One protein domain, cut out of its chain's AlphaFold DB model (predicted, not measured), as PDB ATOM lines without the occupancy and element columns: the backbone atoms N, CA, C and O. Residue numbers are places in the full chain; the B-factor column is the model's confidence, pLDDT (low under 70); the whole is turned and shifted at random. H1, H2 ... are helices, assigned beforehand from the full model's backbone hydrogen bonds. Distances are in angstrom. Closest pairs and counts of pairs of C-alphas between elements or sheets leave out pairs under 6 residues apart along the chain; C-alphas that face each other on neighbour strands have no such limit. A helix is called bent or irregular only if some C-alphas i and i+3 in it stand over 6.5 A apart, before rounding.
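What this domain is: This is residues 179 to 312 of the 525 residues of the protein "Hypothetical protein" of Spirodela intermedia (UniProt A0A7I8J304). This is a long, slim rod: two long bent helices, H1 and H2, run side by side as a helical hairpin, and a third helix, H3, folds back along one part of it. H1a, H2b and H3 make a three-helix up-and-down bundle, while H1b and H2a extend the rod as a two-helix arm and an unnamed tail, residues 300 to 312, follows H3. The printed part has 134 residues with three named helices, in the order H1, H2, H3, and no named strand; its class is all helix. It is loose, with a radius of gyration of the C-alphas of 19.1 A, and spans 64 by 25 by 24 A.

How they stand to each other: Begin with H1, residues 179 to 225, the longest helix; by its hydrogen bonds it was assigned as one helix, but it is bent, C-alphas 206 and 209 being 6.9 A apart. Its arms H1a, residues 179 to 206, and H1b, residues 209 to 225, stand at a steep tilt of 58 degrees. H2, residues 233 to 274, likewise assigned as one helix, is bent, with C-alphas 244 and 247 7.1 A apart; its arms are H2a, residues 233 to 244, and H2b, residues 247 to 274, about perpendicular at 72 degrees, but only just. H2a is itself irregular, with C-alphas 234 and 237 7.1 A apart. Look at Gly 192 and Gly 265, the closest C-alphas of H1a and H2b, 4.1 A apart: these arms touch at a shallow tilt of 21 degrees, opposite ways. H3, residues 278 to 299, touches H1a, closest at the C-alphas of Gly 192 and Ile 285, 5.5 A, the same way at a shallow tilt of 24 degrees. H2b and H3 are a hairpin, closest at the C-alphas of Ala 272 and Gly 281, 4.1 A; H2b touches H3 with residues 264 to 273 alone, and has a kink of 26 degrees near residue 263. H1b and H2a form another hairpin, closest at the C-alphas of Leu 219 and Ile 243, 6.2 A. H1b and H3 are only just apart, closest 8.3 A. Every O i to N i+4 pair is within hydrogen-bond range in H1b and H3, against 23 of 24 in H1a, 6 of 8 in H2a and 19 of 24 in H2b.

Where its parts are: Find C-alpha 179 at (3.246, 1.772, -12.331); from there H1a runs 40.1 A, and H1b then 23.9 A. From C-alpha 233 at (27.475, 54.011, -39.626) H2a covers 18.6 A, and H2b 40.5 A. H3 runs 31.8 A to C-alpha 299 at (19.067, 27.954, -39.415).

The domain as a whole: The C-alphas of Leu 180 and Thr 233, the two farthest apart, are 64.6 A apart. The printed part has no cut; the link H1 to H2 is short, H2 to H3 tight. Look for pLDDT under 70 at residue 222, residues 224 to 236 and residues 303 to 312.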
ATOM      1  N   LEU A 179       1.890   2.338 -12.413       73.31
ATOM      2  CA  LEU A 179       3.246   1.772 -12.331       73.31
ATOM      3  C   LEU A 179       3.621   0.917 -13.549       73.31
ATOM      4  O   LEU A 179       4.785   0.889 -13.942       73.31
ATOM      5  N   LEU A 180       2.642   0.247 -14.165       75.06
ATOM      6  CA  LEU A 180       2.877  -0.609 -15.327       75.06
ATOM      7  C   LEU A 180       3.345   0.211 -16.539       75.06
ATOM      8  O   LEU A 180       4.345  -0.124 -17.171       75.06
ATOM      9  N   TYR A 181       2.659   1.321 -16.827       78.94
ATOM     10  CA  TYR A 181       3.025   2.215 -17.930       78.94
ATOM     11  C   TYR A 181       4.280   3.038 -17.621       78.94
ATOM     12  O   TYR A 181       4.987   3.435 -18.545       78.94
ATOM     13  N   LEU A 182       4.592   3.245 -16.338       82.38
ATOM     14  CA  LEU A 182       5.794   3.954 -15.900       82.38
ATOM     15  C   LEU A 182       7.086   3.198 -16.235       82.38
ATOM     16  O   LEU A 182       8.061   3.803 -16.666       82.38
ATOM     17  N   MET A 183       7.121   1.876 -16.049       82.69
ATOM     18  CA  MET A 183       8.319   1.093 -16.387       82.69
ATOM     19  C   MET A 183       8.602   1.129 -17.892       82.69
ATOM     20  O   MET A 183       9.739   1.353 -18.307       82.69
ATOM     21  N   GLY A 184       7.555   0.983 -18.710       84.75
ATOM     22  CA  GLY A 184       7.665   1.109 -20.162       84.75
ATOM     23  C   GLY A 184       8.111   2.506 -20.597       84.75
ATOM     24  O   GLY A 184       8.975   2.625 -21.463       84.75
ATOM     25  N   SER A 185       7.581   3.565 -19.977       87.44
ATOM     26  CA  SER A 185       7.964   4.935 -20.318       87.44
ATOM     27  C   SER A 185       9.396   5.279 -19.917       87.44
ATOM     28  O   SER A 185      10.094   5.921 -20.697       87.44
ATOM     29  N   LEU A 186       9.874   4.815 -18.758       88.44
ATOM     30  CA  LEU A 186      11.262   5.018 -18.330       88.44
ATOM     31  C   LEU A 186      12.265   4.356 -19.282       88.44
ATOM     32  O   LEU A 186      13.260   4.981 -19.644       88.44
ATOM     33  N   LEU A 187      11.992   3.125 -19.732       90.12
ATOM     34  CA  LEU A 187      12.837   2.438 -20.716       90.12
ATOM     35  C   LEU A 187      12.894   3.200 -22.046       90.12
ATOM     36  O   LEU A 187      13.971   3.359 -22.616       90.12
ATOM     37  N   VAL A 188      11.752   3.712 -22.515       93.69
ATOM     38  CA  VAL A 188      11.693   4.533 -23.733       93.69
ATOM     39  C   VAL A 188      12.426   5.861 -23.553       93.69
ATOM     40  O   VAL A 188      13.139   6.269 -24.461       93.69
ATOM     41  N   GLY A 189      12.311   6.513 -22.395       92.56
ATOM     42  CA  GLY A 189      13.060   7.736 -22.094       92.56
ATOM     43  C   GLY A 189      14.570   7.524 -22.092       92.56
ATOM     44  O   GLY A 189      15.292   8.315 -22.681       92.56
ATOM     45  N   LEU A 190      15.053   6.435 -21.486       93.50
ATOM     46  CA  LEU A 190      16.477   6.079 -21.509       93.50
ATOM     47  C   LEU A 190      16.968   5.799 -22.934       93.50
ATOM     48  O   LEU A 190      18.030   6.282 -23.321       93.50
ATOM     49  N   ALA A 191      16.183   5.060 -23.723       94.00
ATOM     50  CA  ALA A 191      16.485   4.825 -25.131       94.00
ATOM     51  C   ALA A 191      16.502   6.137 -25.932       94.00
ATOM     52  O   ALA A 191      17.407   6.338 -26.737       94.00
ATOM     53  N   GLY A 192      15.553   7.041 -25.674       93.88
ATOM     54  CA  GLY A 192      15.481   8.362 -26.292       93.88
ATOM     55  C   GLY A 192      16.691   9.223 -25.962       93.88
ATOM     56  O   GLY A 192      17.326   9.728 -26.875       93.88
ATOM     57  N   ILE A 193      17.079   9.320 -24.686       94.19
ATOM     58  CA  ILE A 193      18.295  10.040 -24.271       94.19
ATOM     59  C   ILE A 193      19.524   9.480 -24.981       94.19
ATOM     60  O   ILE A 193      20.335  10.246 -25.487       94.19
ATOM     61  N   MET A 194      19.666   8.153 -25.024       95.44
ATOM     62  CA  MET A 194      20.808   7.512 -25.669       95.44
ATOM     63  C   MET A 194      20.856   7.854 -27.163       95.44
ATOM     64  O   MET A 194      21.886   8.311 -27.651       95.44
ATOM     65  N   VAL A 195      19.750   7.659 -27.885       94.94
ATOM     66  CA  VAL A 195      19.679   7.901 -29.333       94.94
ATOM     67  C   VAL A 195      19.861   9.383 -29.657       94.94
ATOM     68  O   VAL A 195      20.734   9.716 -30.459       94.94
ATOM     69  N   ASP A 196      19.097  10.268 -29.014       93.31
ATOM     70  CA  ASP A 196      19.142  11.706 -29.279       93.31
ATOM     71  C   ASP A 196      20.518  12.270 -28.951       93.31
ATOM     72  O   ASP A 196      21.071  13.003 -29.767       93.31
ATOM     73  N   PHE A 197      21.133  11.872 -27.832       94.38
ATOM     74  CA  PHE A 197      22.487  12.305 -27.496       94.38
ATOM     75  C   PHE A 197      23.481  11.987 -28.611       94.38
ATOM     76  O   PHE A 197      24.208  12.878 -29.046       94.38
ATOM     77  N   PHE A 198      23.507  10.754 -29.121       94.50
ATOM     78  CA  PHE A 198      24.455  10.391 -30.174       94.50
ATOM     79  C   PHE A 198      24.132  11.068 -31.511       94.50
ATOM     80  O   PHE A 198      25.026  11.643 -32.133       94.50
ATOM     81  N   VAL A 199      22.875  11.022 -31.955       94.44
ATOM     82  CA  VAL A 199      22.495  11.500 -33.294       94.44
ATOM     83  C   VAL A 199      22.521  13.026 -33.373       94.44
ATOM     84  O   VAL A 199      23.085  13.569 -34.325       94.44
ATOM     85  N   ILE A 200      21.980  13.733 -32.373       93.69
ATOM     86  CA  ILE A 200      21.990  15.204 -32.333       93.69
ATOM     87  C   ILE A 200      23.424  15.715 -32.222       93.69
ATOM     88  O   ILE A 200      23.799  16.612 -32.973       93.69
ATOM     89  N   SER A 201      24.256  15.117 -31.362       93.81
ATOM     90  CA  SER A 201      25.666  15.518 -31.242       93.81
ATOM     91  C   SER A 201      26.425  15.326 -32.552       93.81
ATOM     92  O   SER A 201      27.142  16.229 -32.981       93.81
ATOM     93  N   LEU A 202      26.250  14.179 -33.219       93.31
ATOM     94  CA  LEU A 202      26.895  13.918 -34.505       93.31
ATOM     95  C   LEU A 202      26.425  14.913 -35.570       93.31
ATOM     96  O   LEU A 202      27.247  15.492 -36.272       93.31
ATOM     97  N   THR A 203      25.118  15.166 -35.647       90.69
ATOM     98  CA  THR A 203      24.527  16.110 -36.606       90.69
ATOM     99  C   THR A 203      25.037  17.530 -36.368       90.69
ATOM    100  O   THR A 203      25.461  18.194 -37.312       90.69
ATOM    101  N   ALA A 204      25.077  17.975 -35.109       92.25
ATOM    102  CA  ALA A 204      25.609  19.278 -34.719       92.25
ATOM    103  C   ALA A 204      27.086  19.427 -35.110       92.25
ATOM    104  O   ALA A 204      27.475  20.440 -35.689       92.25
ATOM    105  N   LEU A 205      27.910  18.405 -34.849       92.31
ATOM    106  CA  LEU A 205      29.330  18.405 -35.210       92.31
ATOM    107  C   LEU A 205      29.545  18.382 -36.727       92.31
ATOM    108  O   LEU A 205      30.411  19.095 -37.227       92.31
ATOM    109  N   CYS A 206      28.744  17.616 -37.472       90.44
ATOM    110  CA  CYS A 206      28.814  17.565 -38.933       90.44
ATOM    111  C   CYS A 206      28.364  18.877 -39.591       90.44
ATOM    112  O   CYS A 206      28.950  19.285 -40.591       90.44
ATOM    113  N   LYS A 207      27.347  19.550 -39.037       90.31
ATOM    114  CA  LYS A 207      26.827  20.827 -39.555       90.31
ATOM    115  C   LYS A 207      27.607  22.050 -39.057       90.31
ATOM    116  O   LYS A 207      27.506  23.114 -39.663       90.31
ATOM    117  N   CYS A 208      28.420  21.906 -38.008       91.44
ATOM    118  CA  CYS A 208      29.235  22.978 -37.430       91.44
ATOM    119  C   CYS A 208      30.123  23.709 -38.465       91.44
ATOM    120  O   CYS A 208      30.050  24.940 -38.523       91.44
ATOM    121  N   PRO A 209      30.879  23.025 -39.353       90.19
ATOM    122  CA  PRO A 209      31.657  23.704 -40.392       90.19
ATOM    123  C   PRO A 209      30.786  24.515 -41.358       90.19
ATOM    124  O   PRO A 209      31.144  25.634 -41.723       90.19
ATOM    125  N   CYS A 210      29.620  23.986 -41.744       86.69
ATOM    126  CA  CYS A 210      28.678  24.689 -42.614       86.69
ATOM    127  C   CYS A 210      28.104  25.938 -41.932       86.69
ATOM    128  O   CYS A 210      28.039  26.989 -42.563       86.69
ATOM    129  N   MET A 211      27.746  25.842 -40.646       87.12
ATOM    130  CA  MET A 211      27.279  26.973 -39.833       87.12
ATOM    131  C   MET A 211      28.329  28.075 -39.724       87.12
ATOM    132  O   MET A 211      28.014  29.259 -39.846       87.12
ATOM    133  N   LEU A 212      29.589  27.684 -39.526       90.19
ATOM    134  CA  LEU A 212      30.703  28.615 -39.441       90.19
ATOM    135  C   LEU A 212      30.880  29.383 -40.757       90.19
ATOM    136  O   LEU A 212      30.884  30.610 -40.746       90.19
ATOM    137  N   ILE A 213      30.968  28.661 -41.879       88.06
ATOM    138  CA  ILE A 213      31.224  29.248 -43.201       88.06
ATOM    139  C   ILE A 213      30.047  30.112 -43.660       88.06
ATOM    140  O   ILE A 213      30.255  31.276 -43.988       88.06
ATOM    141  N   LYS A 214      28.815  29.584 -43.637       83.25
ATOM    142  CA  LYS A 214      27.624  30.335 -44.071       83.25
ATOM    143  C   LYS A 214      27.356  31.550 -43.190       83.25
ATOM    144  O   LYS A 214      26.990  32.608 -43.691       83.25
ATOM    145  N   GLY A 215      27.543  31.415 -41.877       84.12
ATOM    146  CA  GLY A 215      27.359  32.537 -40.964       84.12
ATOM    147  C   GLY A 215      28.383  33.646 -41.195       84.12
ATOM    148  O   GLY A 215      28.013  34.815 -41.215       84.12
ATOM    149  N   TRP A 216      29.646  33.301 -41.467       87.94
ATOM    150  CA  TRP A 216      30.635  34.290 -41.895       87.94
ATOM    151  C   TRP A 216      30.297  34.922 -43.238       87.94
ATOM    152  O   TRP A 216      30.366  36.141 -43.345       87.94
ATOM    153  N   GLU A 217      29.910  34.130 -44.237       84.81
ATOM    154  CA  GLU A 217      29.492  34.641 -45.544       84.81
ATOM    155  C   GLU A 217      28.365  35.667 -45.396       84.81
ATOM    156  O   GLU A 217      28.472  36.775 -45.918       84.81
ATOM    157  N   ARG A 218      27.341  35.346 -44.598       80.25
ATOM    158  CA  ARG A 218      26.215  36.237 -44.314       80.25
ATOM    159  C   ARG A 218      26.638  37.496 -43.562       80.25
ATOM    160  O   ARG A 218      26.293  38.587 -43.990       80.25
ATOM    161  N   LEU A 219      27.427  37.374 -42.492       82.06
ATOM    162  CA  LEU A 219      27.898  38.532 -41.721       82.06
ATOM    163  C   LEU A 219      28.805  39.457 -42.549       82.06
ATOM    164  O   LEU A 219      28.753  40.676 -42.395       82.06
ATOM    165  N   ILE A 220      29.632  38.894 -43.436       81.06
ATOM    166  CA  ILE A 220      30.477  39.658 -44.363       81.06
ATOM    167  C   ILE A 220      29.615  40.318 -45.445       81.06
ATOM    168  O   ILE A 220      29.834  41.486 -45.766       81.06
ATOM    169  N   HIS A 221      28.623  39.608 -45.983       73.38
ATOM    170  CA  HIS A 221      27.679  40.161 -46.950       73.38
ATOM    171  C   HIS A 221      26.869  41.317 -46.348       73.38
ATOM    172  O   HIS A 221      26.778  42.376 -46.963       73.38
ATOM    173  N   ASP A 222      26.360  41.163 -45.125       69.44
ATOM    174  CA  ASP A 222      25.625  42.202 -44.395       69.44
ATOM    175  C   ASP A 222      26.516  43.431 -44.117       69.44
ATOM    176  O   ASP A 222      26.068  44.574 -44.228       69.44
ATOM    177  N   LEU A 223      27.808  43.216 -43.833       70.69
ATOM    178  CA  LEU A 223      28.789  44.292 -43.663       70.69
ATOM    179  C   LEU A 223      29.052  45.069 -44.970       70.69
ATOM    180  O   LEU A 223      29.213  46.291 -44.929       70.69
ATOM    181  N   ILE A 224      29.113  44.383 -46.116       68.56
ATOM    182  CA  ILE A 224      29.423  44.978 -47.432       68.56
ATOM    183  C   ILE A 224      28.186  45.627 -48.070       68.56
ATOM    184  O   ILE A 224      28.291  46.701 -48.662       68.56
ATOM    185  N   GLY A 225      27.022  44.986 -47.954       60.38
ATOM    186  CA  GLY A 225      25.780  45.401 -48.607       60.38
ATOM    187  C   GLY A 225      25.091  46.600 -47.956       60.38
ATOM    188  O   GLY A 225      24.251  47.219 -48.600       60.38
ATOM    189  N   ARG A 226      25.433  46.957 -46.703       58.38
ATOM    190  CA  ARG A 226      24.670  47.940 -45.898       58.38
ATOM    191  C   ARG A 226      23.160  47.632 -45.837       58.38
ATOM    192  O   ARG A 226      22.344  48.533 -45.654       58.38
ATOM    193  N   GLU A 227      22.776  46.366 -45.961       47.78
ATOM    194  CA  GLU A 227      21.391  45.912 -45.822       47.78
ATOM    195  C   GLU A 227      21.210  45.196 -44.471       47.78
ATOM    196  O   GLU A 227      22.098  44.480 -44.015       47.78
ATOM    197  N   GLY A 228      20.063  45.398 -43.806       52.34
ATOM    198  CA  GLY A 228      19.742  44.781 -42.505       52.34
ATOM    199  C   GLY A 228      19.823  45.748 -41.305       52.34
ATOM    200  O   GLY A 228      19.701  46.955 -41.499       52.34
ATOM    201  N   PRO A 229      20.013  45.274 -40.052       39.84
ATOM    202  CA  PRO A 229      20.040  46.106 -38.830       39.84
ATOM    203  C   PRO A 229      21.230  47.089 -38.747       39.84
ATOM    204  O   PRO A 229      21.487  47.676 -37.701       39.84
ATOM    205  N   PHE A 230      21.960  47.266 -39.848       51.72
ATOM    206  CA  PHE A 230      23.243  47.953 -39.953       51.72
ATOM    207  C   PHE A 230      23.198  49.133 -40.941       51.72
ATOM    208  O   PHE A 230      24.212  49.490 -41.539       51.72
ATOM    209  N   LEU A 231      22.022  49.750 -41.107       47.69
ATOM    210  CA  LEU A 231      21.839  50.951 -41.934       47.69
ATOM    211  C   LEU A 231      22.661  52.155 -41.429       47.69
ATOM    212  O   LEU A 231      23.040  53.018 -42.220       47.69
ATOM    213  N   GLU A 232      22.963  52.212 -40.129       56.56
ATOM    214  CA  GLU A 232      23.682  53.325 -39.505       56.56
ATOM    215  C   GLU A 232      25.191  53.059 -39.402       56.56
ATOM    216  O   GLU A 232      25.648  52.000 -38.968       56.56
ATOM    217  N   THR A 233      26.003  54.071 -39.730       56.94
ATOM    218  CA  THR A 233      27.475  54.011 -39.626       56.94
ATOM    219  C   THR A 233      27.983  53.702 -38.214       56.94
ATOM    220  O   THR A 233      29.123  53.268 -38.055       56.94
ATOM    221  N   ALA A 234      27.136  53.883 -37.197       59.03
ATOM    222  CA  ALA A 234      27.405  53.531 -35.809       59.03
ATOM    223  C   ALA A 234      27.506  52.015 -35.560       59.03
ATOM    224  O   ALA A 234      28.140  51.605 -34.590       59.03
ATOM    225  N   CYS A 235      26.928  51.173 -36.426       64.62
ATOM    226  CA  CYS A 235      26.852  49.729 -36.201       64.62
ATOM    227  C   CYS A 235      27.993  48.922 -36.848       64.62
ATOM    228  O   CYS A 235      28.142  47.735 -36.565       64.62
ATOM    229  N   VAL A 236      28.845  49.554 -37.666       68.88
ATOM    230  CA  VAL A 236      30.018  48.912 -38.300       68.88
ATOM    231  C   VAL A 236      30.967  48.250 -37.278       68.88
ATOM    232  O   VAL A 236      31.372  47.107 -37.504       68.88
ATOM    233  N   PRO A 237      31.294  48.879 -36.126       71.62
ATOM    234  CA  PRO A 237      32.054  48.218 -35.066       71.62
ATOM    235  C   PRO A 237      31.370  46.951 -34.514       71.62
ATOM    236  O   PRO A 237      32.031  45.950 -34.254       71.62
ATOM    237  N   PHE A 238      30.046  46.957 -34.364       73.12
ATOM    238  CA  PHE A 238      29.302  45.799 -33.858       73.12
ATOM    239  C   PHE A 238      29.288  44.636 -34.851       73.12
ATOM    240  O   PHE A 238      29.449  43.487 -34.445       73.12
ATOM    241  N   ALA A 239      29.170  44.927 -36.146       75.38
ATOM    242  CA  ALA A 239      29.262  43.918 -37.196       75.38
ATOM    243  C   ALA A 239      30.659  43.266 -37.234       75.38
ATOM    244  O   ALA A 239      30.772  42.041 -37.277       75.38
ATOM    245  N   GLY A 240      31.728  44.065 -37.117       78.44
ATOM    246  CA  GLY A 240      33.096  43.545 -37.006       78.44
ATOM    247  C   GLY A 240      33.290  42.640 -35.785       78.44
ATOM    248  O   GLY A 240      33.901  41.575 -35.885       78.44
ATOM    249  N   LEU A 241      32.722  43.022 -34.637       82.62
ATOM    250  CA  LEU A 241      32.754  42.202 -33.427       82.62
ATOM    251  C   LEU A 241      31.973  40.889 -33.602       82.62
ATOM    252  O   LEU A 241      32.464  39.834 -33.202       82.62
ATOM    253  N   ALA A 242      30.796  40.932 -34.231       84.19
ATOM    254  CA  ALA A 242      29.981  39.749 -34.502       84.19
ATOM    255  C   ALA A 242      30.714  38.730 -35.389       84.19
ATOM    256  O   ALA A 242      30.685  37.540 -35.091       84.19
ATOM    257  N   ILE A 243      31.441  39.185 -36.417       86.81
ATOM    258  CA  ILE A 243      32.269  38.317 -37.276       86.81
ATOM    259  C   ILE A 243      33.345  37.586 -36.459       86.81
ATOM    260  O   ILE A 243      33.550  36.382 -36.638       86.81
ATOM    261  N   ILE A 244      34.011  38.293 -35.538       87.00
ATOM    262  CA  ILE A 244      35.062  37.726 -34.676       87.00
ATOM    263  C   ILE A 244      34.481  36.758 -33.640       87.00
ATOM    264  O   ILE A 244      35.097  35.735 -33.348       87.00
ATOM    265  N   LEU A 245      33.310  37.067 -33.081       87.56
ATOM    266  CA  LEU A 245      32.659  36.246 -32.057       87.56
ATOM    267  C   LEU A 245      31.849  35.078 -32.629       87.56
ATOM    268  O   LEU A 245      31.498  34.164 -31.881       87.56
ATOM    269  N   TRP A 246      31.594  35.059 -33.938       90.94
ATOM    270  CA  TRP A 246      30.820  34.007 -34.593       90.94
ATOM    271  C   TRP A 246      31.317  32.578 -34.301       90.94
ATOM    272  O   TRP A 246      30.493  31.741 -33.934       90.94
ATOM    273  N   PRO A 247      32.629  32.261 -34.334       92.56
ATOM    274  CA  PRO A 247      33.109  30.922 -33.985       92.56
ATOM    275  C   PRO A 247      32.749  30.509 -32.554       92.56
ATOM    276  O   PRO A 247      32.375  29.362 -32.315       92.56
ATOM    277  N   ALA A 248      32.818  31.443 -31.600       88.25
ATOM    278  CA  ALA A 248      32.419  31.182 -30.220       88.25
ATOM    279  C   ALA A 248      30.907  30.924 -30.116       88.25
ATOM    280  O   ALA A 248      30.493  30.027 -29.382       88.25
ATOM    281  N   ALA A 249      30.093  31.650 -30.890       87.88
ATOM    282  CA  ALA A 249      28.653  31.416 -30.980       87.88
ATOM    283  C   ALA A 249      28.331  30.020 -31.547       87.88
ATOM    284  O   ALA A 249      27.487  29.319 -30.989       87.88
ATOM    285  N   VAL A 250      29.047  29.574 -32.586       91.50
ATOM    286  CA  VAL A 250      28.900  28.224 -33.162       91.50
ATOM    287  C   VAL A 250      29.273  27.142 -32.143       91.50
ATOM    288  O   VAL A 250      28.519  26.186 -31.965       91.50
ATOM    289  N   ILE A 251      30.385  27.302 -31.413       91.06
ATOM    290  CA  ILE A 251      30.763  26.376 -30.329       91.06
ATOM    291  C   ILE A 251      29.665  26.330 -29.260       91.06
ATOM    292  O   ILE A 251      29.257  25.246 -28.839       91.06
ATOM    293  N   GLY A 252      29.148  27.493 -28.854       89.00
ATOM    294  CA  GLY A 252      28.035  27.599 -27.914       89.00
ATOM    295  C   GLY A 252      26.783  26.865 -28.399       89.00
ATOM    296  O   GLY A 252      26.177  26.126 -27.625       89.00
ATOM    297  N   ALA A 253      26.434  26.990 -29.681       89.62
ATOM    298  CA  ALA A 253      25.294  26.305 -30.287       89.62
ATOM    299  C   ALA A 253      25.463  24.776 -30.316       89.62
ATOM    300  O   ALA A 253      24.506  24.044 -30.049       89.62
ATOM    301  N   VAL A 254      26.676  24.276 -30.581       93.06
ATOM    302  CA  VAL A 254      26.983  22.837 -30.514       93.06
ATOM    303  C   VAL A 254      26.841  22.329 -29.082       93.06
ATOM    304  O   VAL A 254      26.128  21.357 -28.849       93.06
ATOM    305  N   VAL A 255      27.448  23.011 -28.106       90.62
ATOM    306  CA  VAL A 255      27.334  22.637 -26.686       90.62
ATOM    307  C   VAL A 255      25.873  22.664 -26.232       90.62
ATOM    308  O   VAL A 255      25.414  21.718 -25.595       90.62
ATOM    309  N   ALA A 256      25.116  23.699 -26.606       88.69
ATOM    310  CA  ALA A 256      23.693  23.802 -26.303       88.69
ATOM    311  C   ALA A 256      22.882  22.663 -26.940       88.69
ATOM    312  O   ALA A 256      22.033  22.079 -26.271       88.69
ATOM    313  N   SER A 257      23.182  22.287 -28.190       90.81
ATOM    314  CA  SER A 257      22.539  21.154 -28.869       90.81
ATOM    315  C   SER A 257      22.787  19.845 -28.118       90.81
ATOM    316  O   SER A 257      21.837  19.131 -27.797       90.81
ATOM    317  N   ILE A 258      24.044  19.577 -27.746       92.25
ATOM    318  CA  ILE A 258      24.431  18.391 -26.970       92.25
ATOM    319  C   ILE A 258      23.691  18.368 -25.627       92.25
ATOM    320  O   ILE A 258      23.111  17.348 -25.262       92.25
ATOM    321  N   LEU A 259      23.642  19.487 -24.901       89.25
ATOM    322  CA  LEU A 259      22.936  19.567 -23.619       89.25
ATOM    323  C   LEU A 259      21.414  19.408 -23.771       89.25
ATOM    324  O   LEU A 259      20.777  18.744 -22.955       89.25
ATOM    325  N   SER A 260      20.824  19.980 -24.821       89.00
ATOM    326  CA  SER A 260      19.382  19.890 -25.081       89.00
ATOM    327  C   SER A 260      18.928  18.474 -25.447       89.00
ATOM    328  O   SER A 260      17.804  18.095 -25.116       89.00
ATOM    329  N   SER A 261      19.813  17.666 -26.044       92.94
ATOM    330  CA  SER A 261      19.512  16.295 -26.478       92.94
ATOM    331  C   SER A 261      19.033  15.388 -25.337       92.94
ATOM    332  O   SER A 261      18.132  14.577 -25.534       92.94
ATOM    333  N   PHE A 262      19.553  15.579 -24.119       89.62
ATOM    334  CA  PHE A 262      19.121  14.831 -22.936       89.62
ATOM    335  C   PHE A 262      17.654  15.106 -22.595       89.62
ATOM    336  O   PHE A 262      16.899  14.190 -22.267       89.62
ATOM    337  N   PHE A 263      17.234  16.368 -22.674       87.62
ATOM    338  CA  PHE A 263      15.858  16.753 -22.368       87.62
ATOM    339  C   PHE A 263      14.907  16.343 -23.487       87.62
ATOM    340  O   PHE A 263      13.831  15.819 -23.203       87.62
ATOM    341  N   LEU A 264      15.326  16.540 -24.740       85.94
ATOM    342  CA  LEU A 264      14.538  16.181 -25.911       85.94
ATOM    343  C   LEU A 264      14.292  14.666 -25.952       85.94
ATOM    344  O   LEU A 264      13.143  14.238 -25.922       85.94
ATOM    345  N   GLY A 265      15.348  13.857 -25.859       89.12
ATOM    346  CA  GLY A 265      15.232  12.399 -25.844       89.12
ATOM    347  C   GLY A 265      14.491  11.875 -24.612       89.12
ATOM    348  O   GLY A 265      13.663  10.968 -24.712       89.12
ATOM    349  N   GLY A 266      14.714  12.484 -23.443       89.56
ATOM    350  CA  GLY A 266      14.022  12.122 -22.203       89.56
ATOM    351  C   GLY A 266      12.512  12.367 -22.255       89.56
ATOM    352  O   GLY A 266      11.744  11.626 -21.631       89.56
ATOM    353  N   TYR A 267      12.055  13.344 -23.047       88.38
ATOM    354  CA  TYR A 267      10.632  13.637 -23.227       88.38
ATOM    355  C   TYR A 267       9.858  12.480 -23.884       88.38
ATOM    356  O   TYR A 267       8.646  12.360 -23.693       88.38
ATOM    357  N   ALA A 268      10.548  11.542 -24.545       89.25
ATOM    358  CA  ALA A 268       9.946  10.306 -25.043       89.25
ATOM    359  C   ALA A 268       9.245   9.498 -23.933       89.25
ATOM    360  O   ALA A 268       8.216   8.868 -24.188       89.25
ATOM    361  N   ALA A 269       9.743   9.559 -22.689       87.31
ATOM    362  CA  ALA A 269       9.072   8.955 -21.537       87.31
ATOM    363  C   ALA A 269       7.719   9.618 -21.248       87.31
ATOM    364  O   ALA A 269       6.733   8.937 -20.970       87.31
ATOM    365  N   VAL A 270       7.651  10.946 -21.337       85.69
ATOM    366  CA  VAL A 270       6.411  11.693 -21.102       85.69
ATOM    367  C   VAL A 270       5.371  11.312 -22.152       85.69
ATOM    368  O   VAL A 270       4.246  10.973 -21.790       85.69
ATOM    369  N   VAL A 271       5.760  11.269 -23.430       83.12
ATOM    370  CA  VAL A 271       4.862  10.885 -24.532       83.12
ATOM    371  C   VAL A 271       4.401   9.435 -24.403       83.12
ATOM    372  O   VAL A 271       3.207   9.162 -24.507       83.12
ATOM    373  N   ALA A 272       5.317   8.502 -24.115       87.44
ATOM    374  CA  ALA A 272       4.971   7.095 -23.903       87.44
ATOM    375  C   ALA A 272       3.951   6.917 -22.769       87.44
ATOM    376  O   ALA A 272       3.057   6.075 -22.862       87.44
ATOM    377  N   TYR A 273       4.090   7.712 -21.706       83.38
ATOM    378  CA  TYR A 273       3.204   7.672 -20.553       83.38
ATOM    379  C   TYR A 273       1.835   8.307 -20.840       83.38
ATOM    380  O   TYR A 273       0.809   7.712 -20.516       83.38
ATOM    381  N   GLN A 274       1.808   9.488 -21.469       82.31
ATOM    382  CA  GLN A 274       0.571  10.204 -21.807       82.31
ATOM    383  C   GLN A 274      -0.301   9.424 -22.794       82.31
ATOM    384  O   GLN A 274      -1.504   9.305 -22.589       82.31
ATOM    385  N   GLU A 275       0.314   8.850 -23.828       83.44
ATOM    386  CA  GLU A 275      -0.375   8.066 -24.860       83.44
ATOM    387  C   GLU A 275      -0.599   6.602 -24.439       83.44
ATOM    388  O   GLU A 275      -1.105   5.802 -25.225       83.44
ATOM    389  N   GLN A 276      -0.170   6.222 -23.224       84.75
ATOM    390  CA  GLN A 276      -0.195   4.845 -22.704       84.75
ATOM    391  C   GLN A 276       0.384   3.816 -23.697       84.75
ATOM    392  O   GLN A 276      -0.039   2.662 -23.758       84.75
ATOM    393  N   SER A 277       1.361   4.239 -24.504       84.94
ATOM    394  CA  SER A 277       1.854   3.485 -25.652       84.94
ATOM    395  C   SER A 277       3.350   3.689 -25.847       84.94
ATOM    396  O   SER A 277       3.818   4.730 -26.310       84.94
ATOM    397  N   VAL A 278       4.111   2.624 -25.583       88.06
ATOM    398  CA  VAL A 278       5.560   2.544 -25.842       88.06
ATOM    399  C   VAL A 278       5.875   2.848 -27.309       88.06
ATOM    400  O   VAL A 278       6.853   3.527 -27.609       88.06
ATOM    401  N   ARG A 279       5.013   2.406 -28.235       89.06
ATOM    402  CA  ARG A 279       5.181   2.665 -29.673       89.06
ATOM    403  C   ARG A 279       5.120   4.155 -29.999       89.06
ATOM    404  O   ARG A 279       5.863   4.600 -30.867       89.06
ATOM    405  N   MET A 280       4.264   4.919 -29.319       86.31
ATOM    406  CA  MET A 280       4.174   6.368 -29.521       86.31
ATOM    407  C   MET A 280       5.410   7.088 -28.982       86.31
ATOM    408  O   MET A 280       5.926   7.973 -29.654       86.31
ATOM    409  N   GLY A 281       5.952   6.650 -27.842       88.50
ATOM    410  CA  GLY A 281       7.226   7.175 -27.347       88.50
ATOM    411  C   GLY A 281       8.410   6.864 -28.271       88.50
ATOM    412  O   GLY A 281       9.215   7.745 -28.543       88.50
ATOM    413  N   LEU A 282       8.482   5.656 -28.846       89.94
ATOM    414  CA  LEU A 282       9.511   5.323 -29.845       89.94
ATOM    415  C   LEU A 282       9.376   6.159 -31.128       89.94
ATOM    416  O   LEU A 282      10.376   6.588 -31.695       89.94
ATOM    417  N   ARG A 283       8.143   6.426 -31.578       88.69
ATOM    418  CA  ARG A 283       7.886   7.338 -32.705       88.69
ATOM    419  C   ARG A 283       8.295   8.771 -32.387       88.69
ATOM    420  O   ARG A 283       8.790   9.456 -33.274       88.69
ATOM    421  N   TYR A 284       8.116   9.205 -31.140       91.25
ATOM    422  CA  TYR A 284       8.561  10.522 -30.709       91.25
ATOM    423  C   TYR A 284      10.079  10.678 -30.819       91.25
ATOM    424  O   TYR A 284      10.502  11.711 -31.308       91.25
ATOM    425  N   ILE A 285      10.879   9.659 -30.481       92.31
ATOM    426  CA  ILE A 285      12.348   9.703 -30.664       92.31
ATOM    427  C   ILE A 285      12.702   9.968 -32.134       92.31
ATOM    428  O   ILE A 285      13.532  10.803 -32.457       92.31
ATOM    429  N   VAL A 286      12.034   9.301 -33.077       90.25
ATOM    430  CA  VAL A 286      12.279   9.570 -34.506       90.25
ATOM    431  C   VAL A 286      11.828  10.985 -34.888       90.25
ATOM    432  O   VAL A 286      12.500  11.674 -35.655       90.25
ATOM    433  N   SER A 287      10.711  11.443 -34.322       86.94
ATOM    434  CA  SER A 287      10.182  12.786 -34.554       86.94
ATOM    435  C   SER A 287      11.053  13.893 -33.955       86.94
ATOM    436  O   SER A 287      11.127  14.964 -34.550       86.94
ATOM    437  N   SER A 288      11.692  13.676 -32.800       88.19
ATOM    438  CA  SER A 288      12.575  14.655 -32.159       88.19
ATOM    439  C   SER A 288      13.828  14.877 -33.002       88.19
ATOM    440  O   SER A 288      14.216  16.022 -33.229       88.19
ATOM    441  N   LEU A 289      14.389  13.799 -33.556       89.88
ATOM    442  CA  LEU A 289      15.494  13.862 -34.510       89.88
ATOM    443  C   LEU A 289      15.111  14.597 -35.795       89.88
ATOM    444  O   LEU A 289      15.858  15.465 -36.239       89.88
ATOM    445  N   ALA A 290      13.940  14.292 -36.366       85.25
ATOM    446  CA  ALA A 290      13.435  14.987 -37.551       85.25
ATOM    447  C   ALA A 290      13.266  16.494 -37.291       85.25
ATOM    448  O   ALA A 290      13.681  17.312 -38.106       85.25
ATOM    449  N   MET A 291      12.711  16.855 -36.128       84.38
ATOM    450  CA  MET A 291      12.521  18.247 -35.720       84.38
ATOM    451  C   MET A 291      13.855  18.980 -35.545       84.38
ATOM    452  O   MET A 291      13.986  20.120 -35.981       84.38
ATOM    453  N   TYR A 292      14.857  18.338 -34.934       86.75
ATOM    454  CA  TYR A 292      16.193  18.921 -34.800       86.75
ATOM    455  C   TYR A 292      16.888  19.090 -36.161       86.75
ATOM    456  O   TYR A 292      17.516  20.120 -36.421       86.75
ATOM    457  N   ASP A 293      16.787  18.091 -37.041       85.75
ATOM    458  CA  ASP A 293      17.379  18.136 -38.379       85.75
ATOM    459  C   ASP A 293      16.756  19.250 -39.234       85.75
ATOM    460  O   ASP A 293      17.493  20.033 -39.832       85.75
ATOM    461  N   GLU A 294      15.427  19.384 -39.215       82.88
ATOM    462  CA  GLU A 294      14.684  20.454 -39.891       82.88
ATOM    463  C   GLU A 294      15.053  21.831 -39.326       82.88
ATOM    464  O   GLU A 294      15.513  22.691 -40.068       82.88
ATOM    465  N   TYR A 295      14.996  22.003 -38.002       81.81
ATOM    466  CA  TYR A 295      15.377  23.256 -37.346       81.81
ATOM    467  C   TYR A 295      16.816  23.681 -37.675       81.81
ATOM    468  O   TYR A 295      17.097  24.849 -37.941       81.81
ATOM    469  N   SER A 296      17.753  22.730 -37.672       83.81
ATOM    470  CA  SER A 296      19.146  23.016 -38.028       83.81
ATOM    471  C   SER A 296      19.337  23.259 -39.526       83.81
ATOM    472  O   SER A 296      20.235  24.015 -39.886       83.81
ATOM    473  N   ASN A 297      18.519  22.669 -40.402       80.94
ATOM    474  CA  ASN A 297      18.521  22.991 -41.831       80.94
ATOM    475  C   ASN A 297      18.000  24.408 -42.086       80.94
ATOM    476  O   ASN A 297      18.636  25.130 -42.852       80.94
ATOM    477  N   ASP A 298      16.936  24.819 -41.396       78.38
ATOM    478  CA  ASP A 298      16.353  26.162 -41.497       78.38
ATOM    479  C   ASP A 298      17.338  27.239 -41.033       78.38
ATOM    480  O   ASP A 298      17.564  28.219 -41.736       78.38
ATOM    481  N   ILE A 299      18.010  27.037 -39.890       73.69
ATOM    482  CA  ILE A 299      19.067  27.954 -39.415       73.69
ATOM    483  C   ILE A 299      20.185  28.122 -40.450       73.69
ATOM    484  O   ILE A 299      20.834  29.168 -40.513       73.69
ATOM    485  N   LEU A 300      20.449  27.073 -41.224       74.25
ATOM    486  CA  LEU A 300      21.530  27.031 -42.194       74.25
ATOM    487  C   LEU A 300      21.079  27.363 -43.612       74.25
ATOM    488  O   LEU A 300      21.916  27.253 -44.509       74.25
ATOM    489  N   ASP A 301      19.814  27.719 -43.843       70.69
ATOM    490  CA  ASP A 301      19.235  27.902 -45.180       70.69
ATOM    491  C   ASP A 301      19.612  26.725 -46.118       70.69
ATOM    492  O   ASP A 301      20.151  26.900 -47.219       70.69
ATOM    493  N   LEU A 302      19.485  25.488 -45.623       71.38
ATOM    494  CA  LEU A 302      19.675  24.256 -46.399       71.38
ATOM    495  C   LEU A 302      18.346  23.828 -47.039       71.38
ATOM    496  O   LEU A 302      17.279  24.274 -46.638       71.38
ATOM    497  N   ARG A 303      18.407  22.976 -48.072       63.97
ATOM    498  CA  ARG A 303      17.210  22.530 -48.803       63.97
ATOM    499  C   ARG A 303      16.194  21.899 -47.843       63.97
ATOM    500  O   ARG A 303      16.564  21.024 -47.065       63.97
ATOM    501  N   GLU A 304      14.931  22.301 -47.971       57.94
ATOM    502  CA  GLU A 304      13.814  21.742 -47.207       57.94
ATOM    503  C   GLU A 304      13.743  20.214 -47.376       57.94
ATOM    504  O   GLU A 304      13.735  19.687 -48.497       57.94
ATOM    505  N   GLY A 305      13.714  19.504 -46.248       56.16
ATOM    506  CA  GLY A 305      13.692  18.046 -46.178       56.16
ATOM    507  C   GLY A 305      14.565  17.517 -45.041       56.16
ATOM    508  O   GLY A 305      15.726  17.898 -44.914       56.16
ATOM    509  N   SER A 306      14.008  16.628 -44.218       56.88
ATOM    510  CA  SER A 306      14.767  15.903 -43.193       56.88
ATOM    511  C   SER A 306      15.091  14.491 -43.686       56.88
ATOM    512  O   SER A 306      14.308  13.893 -44.429       56.88
ATOM    513  N   CYS A 307      16.218  13.925 -43.247       63.09
ATOM    514  CA  CYS A 307      16.538  12.515 -43.527       63.09
ATOM    515  C   CYS A 307      15.643  11.527 -42.749       63.09
ATOM    516  O   CYS A 307      15.744  10.313 -42.938       63.09
ATOM    517  N   PHE A 308      14.771  12.032 -41.870       54.38
ATOM    518  CA  PHE A 308      13.933  11.261 -40.961       54.38
ATOM    519  C   PHE A 308      12.429  11.416 -41.277       54.38
ATOM    520  O   PHE A 308      11.972  12.481 -41.703       54.38
ATOM    521  N   PRO A 309      11.619  10.360 -41.072       52.34
ATOM    522  CA  PRO A 309      10.179  10.412 -41.308       52.34
ATOM    523  C   PRO A 309       9.453  11.256 -40.245       52.34
ATOM    524  O   PRO A 309       9.688  11.103 -39.046       52.34
ATOM    525  N   ARG A 310       8.534  12.128 -40.684       46.69
ATOM    526  CA  ARG A 310       7.770  13.056 -39.829       46.69
ATOM    527  C   ARG A 310       6.560  12.379 -39.176       46.69
ATOM    528  O   ARG A 310       5.889  11.559 -39.801       46.69
ATOM    529  N   HIS A 311       6.235  12.769 -37.942       40.62
ATOM    530  CA  HIS A 311       4.935  12.492 -37.328       40.62
ATOM    531  C   HIS A 311       4.035  13.732 -37.460       40.62
ATOM    532  O   HIS A 311       4.426  14.822 -37.050       40.62
ATOM    533  N   GLU A 312       2.843  13.590 -38.046       39.22
ATOM    534  CA  GLU A 312       1.871  14.683 -38.198       39.22
ATOM    535  C   GLU A 312       1.262  15.078 -36.841       39.22
ATOM    536  O   GLU A 312       0.192  14.606 -36.460       39.22
TER     537      GLU A 312